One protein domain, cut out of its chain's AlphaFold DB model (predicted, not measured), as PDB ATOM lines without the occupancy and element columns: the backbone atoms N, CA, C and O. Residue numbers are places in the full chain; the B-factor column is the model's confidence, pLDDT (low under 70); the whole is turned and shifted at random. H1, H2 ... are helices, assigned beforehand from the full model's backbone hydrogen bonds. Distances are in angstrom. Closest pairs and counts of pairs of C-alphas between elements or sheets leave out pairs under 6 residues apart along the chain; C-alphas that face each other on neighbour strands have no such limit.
ATOM      1  N   PHE A  56     169.498 157.710  92.957       88.56
ATOM      2  CA  PHE A  56     169.233 156.521  93.770       88.56
ATOM      3  C   PHE A  56     168.080 156.728  94.757       88.56
ATOM      4  O   PHE A  56     167.367 155.780  95.065       88.56
ATOM      5  N   ILE A  57     167.835 157.969  95.203       91.12
ATOM      6  CA  ILE A  57     166.696 158.297  96.070       91.12
ATOM      7  C   ILE A  57     165.381 157.846  95.425       91.12
ATOM      8  O   ILE A  57     164.475 157.429  96.140       91.12
ATOM      9  N   PHE A  58     165.276 157.877  94.094       90.69
ATOM     10  CA  PHE A  58     164.089 157.474  93.341       90.69
ATOM     11  C   PHE A  58     164.155 156.055  92.770       90.69
ATOM     12  O   PHE A  58     163.095 155.475  92.548       90.69
ATOM     13  N   THR A  59     165.346 155.505  92.517       89.06
ATOM     14  CA  THR A  59     165.491 154.170  91.902       89.06
ATOM     15  C   THR A  59     165.663 153.039  92.904       89.06
ATOM     16  O   THR A  59     165.377 151.897  92.561       89.06
ATOM     17  N   ALA A  60     166.130 153.322  94.122       90.62
ATOM     18  CA  ALA A  60     166.348 152.298  95.132       90.62
ATOM     19  C   ALA A  60     165.036 151.897  95.819       90.62
ATOM     20  O   ALA A  60     164.228 152.749  96.200       90.62
ATOM     21  N   ASP A  61     164.853 150.597  96.047       91.62
ATOM     22  CA  ASP A  61     163.700 150.075  96.789       91.62
ATOM     23  C   ASP A  61     163.760 150.446  98.275       91.62
ATOM     24  O   ASP A  61     162.744 150.714  98.908       91.62
ATOM     25  N   THR A  62     164.964 150.474  98.850       92.94
ATOM     26  CA  THR A  62     165.196 150.790 100.262       92.94
ATOM     27  C   THR A  62     166.260 151.865 100.380       92.94
ATOM     28  O   THR A  62     167.301 151.793  99.730       92.94
ATOM     29  N   LEU A  63     166.001 152.843 101.244       94.94
ATOM     30  CA  LEU A  63     166.968 153.863 101.621       94.94
ATOM     31  C   LEU A  63     167.377 153.678 103.074       94.94
ATOM     32  O   LEU A  63     166.608 153.193 103.908       94.94
ATOM     33  N   TYR A  64     168.595 154.098 103.363       95.19
ATOM     34  CA  TYR A  64     169.201 154.041 104.673       95.19
ATOM     35  C   TYR A  64     169.636 155.436 105.094       95.19
ATOM     36  O   TYR A  64     170.114 156.218 104.273       95.19
ATOM     37  N   THR A  65     169.494 155.726 106.382       94.31
ATOM     38  CA  THR A  65     169.871 156.998 106.991       94.31
ATOM     39  C   THR A  65     170.756 156.782 108.206       94.31
ATOM     40  O   THR A  65     170.687 155.752 108.878       94.31
ATOM     41  N   CYS A  66     171.597 157.762 108.515       94.06
ATOM     42  CA  CYS A  66     172.356 157.744 109.757       94.06
ATOM     43  C   CYS A  66     171.476 158.257 110.913       94.06
ATOM     44  O   CYS A  66     170.923 159.351 110.799       94.06
ATOM     45  N   PRO A  67     171.374 157.544 112.052       92.44
ATOM     46  CA  PRO A  67     170.581 157.999 113.200       92.44
ATOM     47  C   PRO A  67     171.119 159.297 113.829       92.44
ATOM     48  O   PRO A  67     170.387 160.000 114.517       92.44
ATOM     49  N   MET A  68     172.392 159.625 113.579       93.19
ATOM     50  CA  MET A  68     173.035 160.870 114.021       93.19
ATOM     51  C   MET A  68     172.991 161.981 112.961       93.19
ATOM     52  O   MET A  68     173.112 163.154 113.301       93.19
ATOM     53  N   HIS A  69     172.832 161.625 111.684       88.75
ATOM     54  CA  HIS A  69     172.839 162.556 110.556       88.75
ATOM     55  C   HIS A  69     171.646 162.246 109.641       88.75
ATOM     56  O   HIS A  69     171.814 161.517 108.661       88.75
ATOM     57  N   PRO A  70     170.448 162.772 109.952       88.69
ATOM     58  CA  PRO A  70     169.222 162.452 109.216       88.69
ATOM     59  C   PRO A  70     169.245 162.922 107.754       88.69
ATOM     60  O   PRO A  70     168.504 162.393 106.933       88.69
ATOM     61  N   ASP A  71     170.118 163.877 107.417       91.06
ATOM     62  CA  ASP A  71     170.325 164.351 106.044       91.06
ATOM     63  C   ASP A  71     171.283 163.448 105.234       91.06
ATOM     64  O   ASP A  71     171.489 163.664 104.042       91.06
ATOM     65  N   TYR A  72     171.925 162.449 105.854       91.56
ATOM     66  CA  TYR A  72     172.789 161.501 105.149       91.56
ATOM     67  C   TYR A  72     171.984 160.276 104.723       91.56
ATOM     68  O   TYR A  72     171.709 159.401 105.544       91.56
ATOM     69  N   VAL A  73     171.650 160.208 103.432       91.56
ATOM     70  CA  VAL A  73     170.824 159.144 102.853       91.56
ATOM     71  C   VAL A  73     171.609 158.377 101.791       91.56
ATOM     72  O   VAL A  73     172.292 158.972 100.960       91.56
ATOM     73  N   THR A  74     171.492 157.050 101.785       90.94
ATOM     74  CA  THR A  74     172.104 156.169 100.778       90.94
ATOM     75  C   THR A  74     171.203 154.973 100.473       90.94
ATOM     76  O   THR A  74     170.384 154.566 101.289       90.94
ATOM     77  N   ASP A  75     171.349 154.404  99.284       92.44
ATOM     78  CA  ASP A  75     170.738 153.147  98.849       92.44
ATOM     79  C   ASP A  75     171.448 151.896  99.397       92.44
ATOM     80  O   ASP A  75     170.970 150.777  99.212       92.44
ATOM     81  N   LYS A  76     172.595 152.062 100.070       88.81
ATOM     82  CA  LYS A  76     173.435 150.950 100.519       88.81
ATOM     83  C   LYS A  76     173.415 150.792 102.037       88.81
ATOM     84  O   LYS A  76     173.600 151.773 102.757       88.81
ATOM     85  N   PRO A  77     173.275 149.555 102.544       92.81
ATOM     86  CA  PRO A  77     173.522 149.286 103.950       92.81
ATOM     87  C   PRO A  77     175.011 149.465 104.271       92.81
ATOM     88  O   PRO A  77     175.875 149.337 103.400       92.81
ATOM     89  N   GLY A  78     175.322 149.708 105.542       91.56
ATOM     90  CA  GLY A  78     176.699 149.824 106.014       91.56
ATOM     91  C   GLY A  78     176.843 150.872 107.106       91.56
ATOM     92  O   GLY A  78     175.928 151.088 107.897       91.56
ATOM     93  N   ARG A  79     178.006 151.525 107.149       91.62
ATOM     94  CA  ARG A  79     178.309 152.596 108.107       91.62
ATOM     95  C   ARG A  79     178.166 153.971 107.473       91.62
ATOM     96  O   ARG A  79     178.313 154.122 106.262       91.62
ATOM     97  N   CYS A  80     177.912 154.970 108.310       89.31
ATOM     98  CA  CYS A  80     177.886 156.361 107.884       89.31
ATOM     99  C   CYS A  80     179.221 156.772 107.239       89.31
ATOM    100  O   CYS A  80     180.288 156.544 107.798       89.31
ATOM    101  N   GLY A  81     179.158 157.398 106.059       85.19
ATOM    102  CA  GLY A  81     180.337 157.914 105.353       85.19
ATOM    103  C   GLY A  81     180.833 159.276 105.853       85.19
ATOM    104  O   GLY A  81     181.775 159.825 105.286       85.19
ATOM    105  N   ILE A  82     180.195 159.850 106.879       84.94
ATOM    106  CA  ILE A  82     180.612 161.123 107.474       84.94
ATOM    107  C   ILE A  82     181.810 160.870 108.387       84.94
ATOM    108  O   ILE A  82     181.757 160.045 109.299       84.94
ATOM    109  N   SER A  83     182.893 161.612 108.164       86.12
ATOM    110  CA  SER A  83     184.113 161.512 108.964       86.12
ATOM    111  C   SER A  83     183.826 161.718 110.455       86.12
ATOM    112  O   SER A  83     183.266 162.745 110.836       86.12
ATOM    113  N   GLY A  84     184.251 160.768 111.293       86.12
ATOM    114  CA  GLY A  84     184.036 160.813 112.744       86.12
ATOM    115  C   GLY A  84     182.687 160.254 113.210       86.12
ATOM    116  O   GLY A  84     182.372 160.357 114.393       86.12
ATOM    117  N   CYS A  85     181.895 159.663 112.309       88.88
ATOM    118  CA  CYS A  85     180.667 158.954 112.643       88.88
ATOM    119  C   CYS A  85     180.755 157.488 112.209       88.88
ATOM    120  O   CYS A  85     180.725 157.184 111.024       88.88
ATOM    121  N   ASP A  86     180.788 156.577 113.178       90.94
ATOM    122  CA  ASP A  86     180.860 155.129 112.938       90.94
ATOM    123  C   ASP A  86     179.512 154.414 113.126       90.94
ATOM    124  O   ASP A  86     179.463 153.191 113.274       90.94
ATOM    125  N   ALA A  87     178.410 155.169 113.142       93.12
ATOM    126  CA  ALA A  87     177.076 154.610 113.321       93.12
ATOM    127  C   ALA A  87     176.675 153.718 112.134       93.12
ATOM    128  O   ALA A  87     176.956 154.033 110.971       93.12
ATOM    129  N   GLU A  88     175.987 152.620 112.441       94.44
ATOM    130  CA  GLU A  88     175.354 151.774 111.433       94.44
ATOM    131  C   GLU A  88     174.135 152.489 110.843       94.44
ATOM    132  O   GLU A  88     173.370 153.153 111.549       94.44
ATOM    133  N   LEU A  89     173.990 152.391 109.526       95.25
ATOM    134  CA  LEU A  89     172.892 153.003 108.804       95.25
ATOM    135  C   LEU A  89     171.611 152.207 109.036       95.25
ATOM    136  O   LEU A  89     171.561 150.992 108.833       95.25
ATOM    137  N   VAL A  90     170.560 152.918 109.421       95.81
ATOM    138  CA  VAL A  90     169.246 152.337 109.681       95.81
ATOM    139  C   VAL A  90     168.365 152.489 108.453       95.81
ATOM    140  O   VAL A  90     168.460 153.482 107.732       95.81
ATOM    141  N   LYS A  91     167.505 151.503 108.194       95.94
ATOM    142  CA  LYS A  91     166.516 151.598 107.117       95.94
ATOM    143  C   LYS A  91     165.562 152.752 107.408       95.94
ATOM    144  O   LYS A  91     165.105 152.898 108.536       95.94
ATOM    145  N   MET A  92     165.270 153.550 106.390       94.19
ATOM    146  CA  MET A  92     164.212 154.547 106.459       94.19
ATOM    147  C   MET A  92     162.857 153.862 106.291       94.19
ATOM    148  O   MET A  92     162.712 152.959 105.465       94.19
ATOM    149  N   ASP A  93     161.863 154.322 107.042       95.06
ATOM    150  CA  ASP A  93     160.486 153.876 106.869       95.06
ATOM    151  C   ASP A  93     159.952 154.292 105.493       95.06
ATOM    152  O   ASP A  93     160.252 155.381 104.993       95.06
ATOM    153  N   GLU A  94     159.103 153.459 104.891       93.44
ATOM    154  CA  GLU A  94     158.551 153.715 103.553       93.44
ATOM    155  C   GLU A  94     157.807 155.058 103.469       93.44
ATOM    156  O   GLU A  94     157.895 155.764 102.463       93.44
ATOM    157  N   GLU A  95     157.116 155.457 104.542       94.50
ATOM    158  CA  GLU A  95     156.439 156.755 104.617       94.50
ATOM    159  C   GLU A  95     157.436 157.925 104.589       94.50
ATOM    160  O   GLU A  95     157.199 158.926 103.909       94.50
ATOM    161  N   ALA A  96     158.570 157.800 105.287       92.31
ATOM    162  CA  ALA A  96     159.619 158.816 105.288       92.31
ATOM    163  C   ALA A  96     160.270 158.933 103.903       92.31
ATOM    164  O   ALA A  96     160.446 160.041 103.392       92.31
ATOM    165  N   VAL A  97     160.539 157.796 103.253       93.88
ATOM    166  CA  VAL A  97     161.042 157.749 101.872       93.88
ATOM    167  C   VAL A  97     160.052 158.401 100.904       93.88
ATOM    168  O   VAL A  97     160.451 159.201 100.054       93.88
ATOM    169  N   LYS A  98     158.753 158.114 101.040       94.44
ATOM    170  CA  LYS A  98     157.699 158.710 100.213       94.44
ATOM    171  C   LYS A  98     157.657 160.233 100.361       94.44
ATOM    172  O   LYS A  98     157.727 160.929  99.351       94.44
ATOM    173  N   LYS A  99     157.622 160.745 101.596       93.62
ATOM    174  CA  LYS A  99     157.642 162.193 101.867       93.62
ATOM    175  C   LYS A  99     158.880 162.861 101.275       93.62
ATOM    176  O   LYS A  99     158.767 163.913 100.649       93.62
ATOM    177  N   LEU A 100     160.049 162.234 101.424       93.31
ATOM    178  CA  LEU A 100     161.291 162.750 100.859       93.31
ATOM    179  C   LEU A 100     161.196 162.879  99.332       93.31
ATOM    180  O   LEU A 100     161.506 163.940  98.798       93.31
ATOM    181  N   ARG A 101     160.711 161.846  98.634       94.19
ATOM    182  CA  ARG A 101     160.531 161.853  97.170       94.19
ATOM    183  C   ARG A 101     159.516 162.900  96.706       94.19
ATOM    184  O   ARG A 101     159.779 163.615  95.744       94.19
ATOM    185  N   GLU A 102     158.382 163.008  97.394       94.56
ATOM    186  CA  GLU A 102     157.314 163.970  97.078       94.56
ATOM    187  C   GLU A 102     157.743 165.423  97.316       94.56
ATOM    188  O   GLU A 102     157.288 166.330  96.618       94.56
ATOM    189  N   SER A 103     158.669 165.652  98.252       94.69
ATOM    190  CA  SER A 103     159.207 166.986  98.530       94.69
ATOM    191  C   SER A 103     160.079 167.554  97.406       94.69
ATOM    192  O   SER A 103     160.446 168.717  97.496       94.69
ATOM    193  N   HIS A 104     160.391 166.780  96.353       93.75
ATOM    194  CA  HIS A 104     161.368 167.132  95.311       93.75
ATOM    195  C   HIS A 104     162.742 167.444  95.935       93.75
ATOM    196  O   HIS A 104     163.173 168.599  95.972       93.75
ATOM    197  N   PRO A 105     163.414 166.420  96.490       95.12
ATOM    198  CA  PRO A 105     164.565 166.605  97.351       95.12
ATOM    199  C   PRO A 105     165.729 167.243  96.598       95.12
ATOM    200  O   PRO A 105     165.879 167.117  95.381       95.12
ATOM    201  N   LYS A 106     166.590 167.913  97.353       95.06
ATOM    202  CA  LYS A 106     167.816 168.538  96.860       95.06
ATOM    203  C   LYS A 106     169.014 167.934  97.569       95.06
ATOM    204  O   LYS A 106     168.959 167.656  98.762       95.06
ATOM    205  N   ALA A 107     170.104 167.732  96.846       93.81
ATOM    206  CA  ALA A 107     171.273 167.044  97.358       93.81
ATOM    207  C   ALA A 107     172.580 167.766  97.028       93.81
ATOM    208  O   ALA A 107     172.728 168.463  96.020       93.81
ATOM    209  N   CYS A 108     173.565 167.580  97.897       91.69
ATOM    210  CA  CYS A 108     174.930 167.996  97.652       91.69
ATOM    211  C   CYS A 108     175.668 166.876  96.919       91.69
ATOM    212  O   CYS A 108     176.032 165.872  97.526       91.69
ATOM    213  N   THR A 109     175.982 167.073  95.639       86.25
ATOM    214  CA  THR A 109     176.699 166.069  94.828       86.25
ATOM    215  C   THR A 109     178.140 165.813  95.284       86.25
ATOM    216  O   THR A 109     178.779 164.900  94.781       86.25
ATOM    217  N   MET A 110     178.672 166.622  96.208       85.75
ATOM    218  CA  MET A 110     180.020 166.439  96.760       85.75
ATOM    219  C   MET A 110     180.042 165.640  98.061       85.75
ATOM    220  O   MET A 110     180.994 164.907  98.303       85.75
ATOM    221  N   CYS A 111     179.026 165.803  98.910       85.69
ATOM    222  CA  CYS A 111     178.993 165.205 100.251       85.69
ATOM    223  C   CYS A 111     177.931 164.109 100.394       85.69
ATOM    224  O   CYS A 111     177.920 163.414 101.403       85.69
ATOM    225  N   GLY A 112     177.017 163.983  99.429       83.88
ATOM    226  CA  GLY A 112     175.907 163.034  99.491       83.88
ATOM    227  C   GLY A 112     174.831 163.391 100.519       83.88
ATOM    228  O   GLY A 112     174.011 162.544 100.847       83.88
ATOM    229  N   LEU A 113     174.827 164.624 101.042       90.69
ATOM    230  CA  LEU A 113     173.753 165.092 101.921       90.69
ATOM    231  C   LEU A 113     172.508 165.415 101.102       90.69
ATOM    232  O   LEU A 113     172.605 166.108 100.087       90.69
ATOM    233  N   VAL A 114     171.362 164.947 101.573       93.19
ATOM    234  CA  VAL A 114     170.053 165.042 100.939       93.19
ATOM    235  C   VAL A 114     169.123 165.781 101.885       93.19
ATOM    236  O   VAL A 114     169.031 165.456 103.061       93.19
ATOM    237  N   PHE A 115     168.408 166.760 101.351       94.31
ATOM    238  CA  PHE A 115     167.474 167.584 102.096       94.31
ATOM    239  C   PHE A 115     166.102 167.549 101.413       94.31
ATOM    240  O   PHE A 115     166.039 167.498 100.178       94.31
ATOM    241  N   PRO A 116     165.000 167.633 102.179       94.50
ATOM    242  CA  PRO A 116     163.670 167.841 101.614       94.50
ATOM    243  C   PRO A 116     163.641 169.097 100.738       94.50
ATOM    244  O   PRO A 116     164.307 170.092 101.053       94.50
ATOM    245  N   GLY A 117     162.894 169.081  99.636       93.06
ATOM    246  CA  GLY A 117     162.879 170.224  98.715       93.06
ATOM    247  C   GLY A 117     162.222 171.474  99.303       93.06
ATOM    248  O   GLY A 117     162.617 172.587  98.965       93.06
ATOM    249  N   ASP A 118     161.305 171.310 100.258       90.19
ATOM    250  CA  ASP A 118     160.656 172.389 101.009       90.19
ATOM    251  C   ASP A 118     161.548 172.997 102.112       90.19
ATOM    252  O   ASP A 118     161.208 174.026 102.705       90.19
ATOM    253  N   SER A 119     162.719 172.408 102.380       93.00
ATOM    254  CA  SER A 119     163.663 172.945 103.361       93.00
ATOM    255  C   SER A 119     164.264 174.284 102.907       93.00
ATOM    256  O   SER A 119     164.605 174.484 101.742       93.00
ATOM    257  N   LYS A 120     164.500 175.208 103.849       92.94
ATOM    258  CA  LYS A 120     165.122 176.529 103.585       92.94
ATOM    259  C   LYS A 120     166.641 176.467 103.334       92.94
ATOM    260  O   LYS A 120     167.310 177.496 103.299       92.94
ATOM    261  N   VAL A 121     167.210 175.267 103.247       92.50
ATOM    262  CA  VAL A 121     168.655 175.043 103.144       92.50
ATOM    263  C   VAL A 121     169.041 174.995 101.672       92.50
ATOM    264  O   VAL A 121     168.868 173.971 101.039       92.50
ATOM    265  N   ASP A 122     169.542 176.078 101.085       92.44
ATOM    266  CA  ASP A 122     169.922 176.091  99.653       92.44
ATOM    267  C   ASP A 122     171.413 175.818  99.410       92.44
ATOM    268  O   ASP A 122     171.849 175.553  98.285       92.44
ATOM    269  N   ARG A 123     172.213 175.844 100.479       94.44
ATOM    270  CA  ARG A 123     173.634 175.483 100.468       94.44
ATOM    271  C   ARG A 123     173.894 174.385 101.480       94.44
ATOM    272  O   ARG A 123     173.358 174.411 102.582       94.44
ATOM    273  N   CYS A 124     174.763 173.456 101.110       92.50
ATOM    274  CA  CYS A 124     175.215 172.371 101.961       92.50
ATOM    275  C   CYS A 124     175.904 172.925 103.223       92.50
ATOM    276  O   CYS A 124     176.924 173.603 103.087       92.50
ATOM    277  N   PRO A 125     175.431 172.602 104.439       90.94
ATOM    278  CA  PRO A 125     176.073 173.044 105.681       90.94
ATOM    279  C   PRO A 125     177.493 172.493 105.869       90.94
ATOM    280  O   PRO A 125     178.299 173.098 106.568       90.94
ATOM    281  N   SER A 126     177.810 171.358 105.237       88.00
ATOM    282  CA  SER A 126     179.114 170.699 105.371       88.00
ATOM    283  C   SER A 126     180.194 171.301 104.462       88.00
ATOM    284  O   SER A 126     181.338 171.431 104.885       88.00
ATOM    285  N   CYS A 127     179.853 171.699 103.230       90.50
ATOM    286  CA  CYS A 127     180.838 172.161 102.238       90.50
ATOM    287  C   CYS A 127     180.510 173.512 101.580       90.50
ATOM    288  O   CYS A 127     181.220 173.947 100.678       90.50
ATOM    289  N   ASN A 128     179.427 174.172 102.003       92.81
ATOM    290  CA  ASN A 128     178.947 175.469 101.509       92.81
ATOM    291  C   ASN A 128     178.619 175.529  99.997       92.81
ATOM    292  O   ASN A 128     178.388 176.604  99.438       92.81
ATOM    293  N   MET A 129     178.567 174.385  99.310       94.00
ATOM    294  CA  MET A 129     178.173 174.318  97.901       94.00
ATOM    295  C   MET A 129     176.654 174.349  97.740       94.00
ATOM    296  O   MET A 129     175.924 173.859  98.599       94.00
ATOM    297  N   GLY A 130     176.179 174.904  96.622       94.25
ATOM    298  CA  GLY A 130     174.755 174.905  96.288       94.25
ATOM    299  C   GLY A 130     174.209 173.483  96.169       94.25
ATOM    300  O   GLY A 130     174.837 172.626  95.538       94.25
ATOM    301  N   LEU A 131     173.058 173.237  96.790       94.06
ATOM    302  CA  LEU A 131     172.349 171.973  96.633       94.06
ATOM    303  C   LEU A 131     171.698 171.927  95.253       94.06
ATOM    304  O   LEU A 131     171.156 172.924  94.776       94.06
ATOM    305  N   LYS A 132     171.756 170.765  94.611       94.31
ATOM    306  CA  LYS A 132     171.117 170.536  93.317       94.31
ATOM    307  C   LYS A 132     169.820 169.762  93.512       94.31
ATOM    308  O   LYS A 132     169.816 168.841  94.328       94.31
ATOM    309  N   PRO A 133     168.746 170.092  92.782       93.75
ATOM    310  CA  PRO A 133     167.559 169.248  92.740       93.75
ATOM    311  C   PRO A 133     167.931 167.825  92.321       93.75
ATOM    312  O   PRO A 133     168.773 167.634  91.442       93.75
ATOM    313  N   VAL A 134     167.311 166.841  92.960       92.88
ATOM    314  CA  VAL A 134     167.396 165.442  92.554       92.88
ATOM    315  C   VAL A 134     166.210 165.185  91.641       92.88
ATOM    316  O   VAL A 134     165.056 165.259  92.062       92.88
TER     317      VAL A 134
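AT A GLANCE: This is residues 56 to 134 of the 150 residues of an uncharacterized protein of Bacteroidetes bacterium (UniProt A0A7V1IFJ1). This model has little regular structure: two lobes of looping chain, residues 60 to 93 and residues 103 to 134, are joined at one side by the helix H2, with the short helix H1 near it. The printed part has 79 residues, with two named helices, H1 then H2, and no named strand; the class is all helix, though the helices hold just 13 residues. It is compact, with a radius of gyration of the C-alphas of 11.8 A, and rounded, spanning 29 by 27 by 17 A.

IN THESE COORDINATES: Find C-alpha 56 at (169.233, 156.521, 93.770), where H1, residues 56 to 59, begins. Go on to H2, residues 94 to 102, which runs 12.2 A to C-alpha 102 at (157.314, 163.970, 97.078).

HOW THE PARTS SIT: H1 and H2 are close but not clearly touching; look at their closest C-alphas, those of Phe 58 and Arg 101, 6.8 A apart. In H2 every O i to N i+4 pair is within hydrogen-bond range; H1 is too short for such a pair.

THE WHOLE: The C-alphas of Gly 84 and Glu 102 are the two farthest apart, 31.1 A. The printed part has no cut, and the link from H1 to H2 is long, with 34 residues. No printed residue is under 70 in pLDDT.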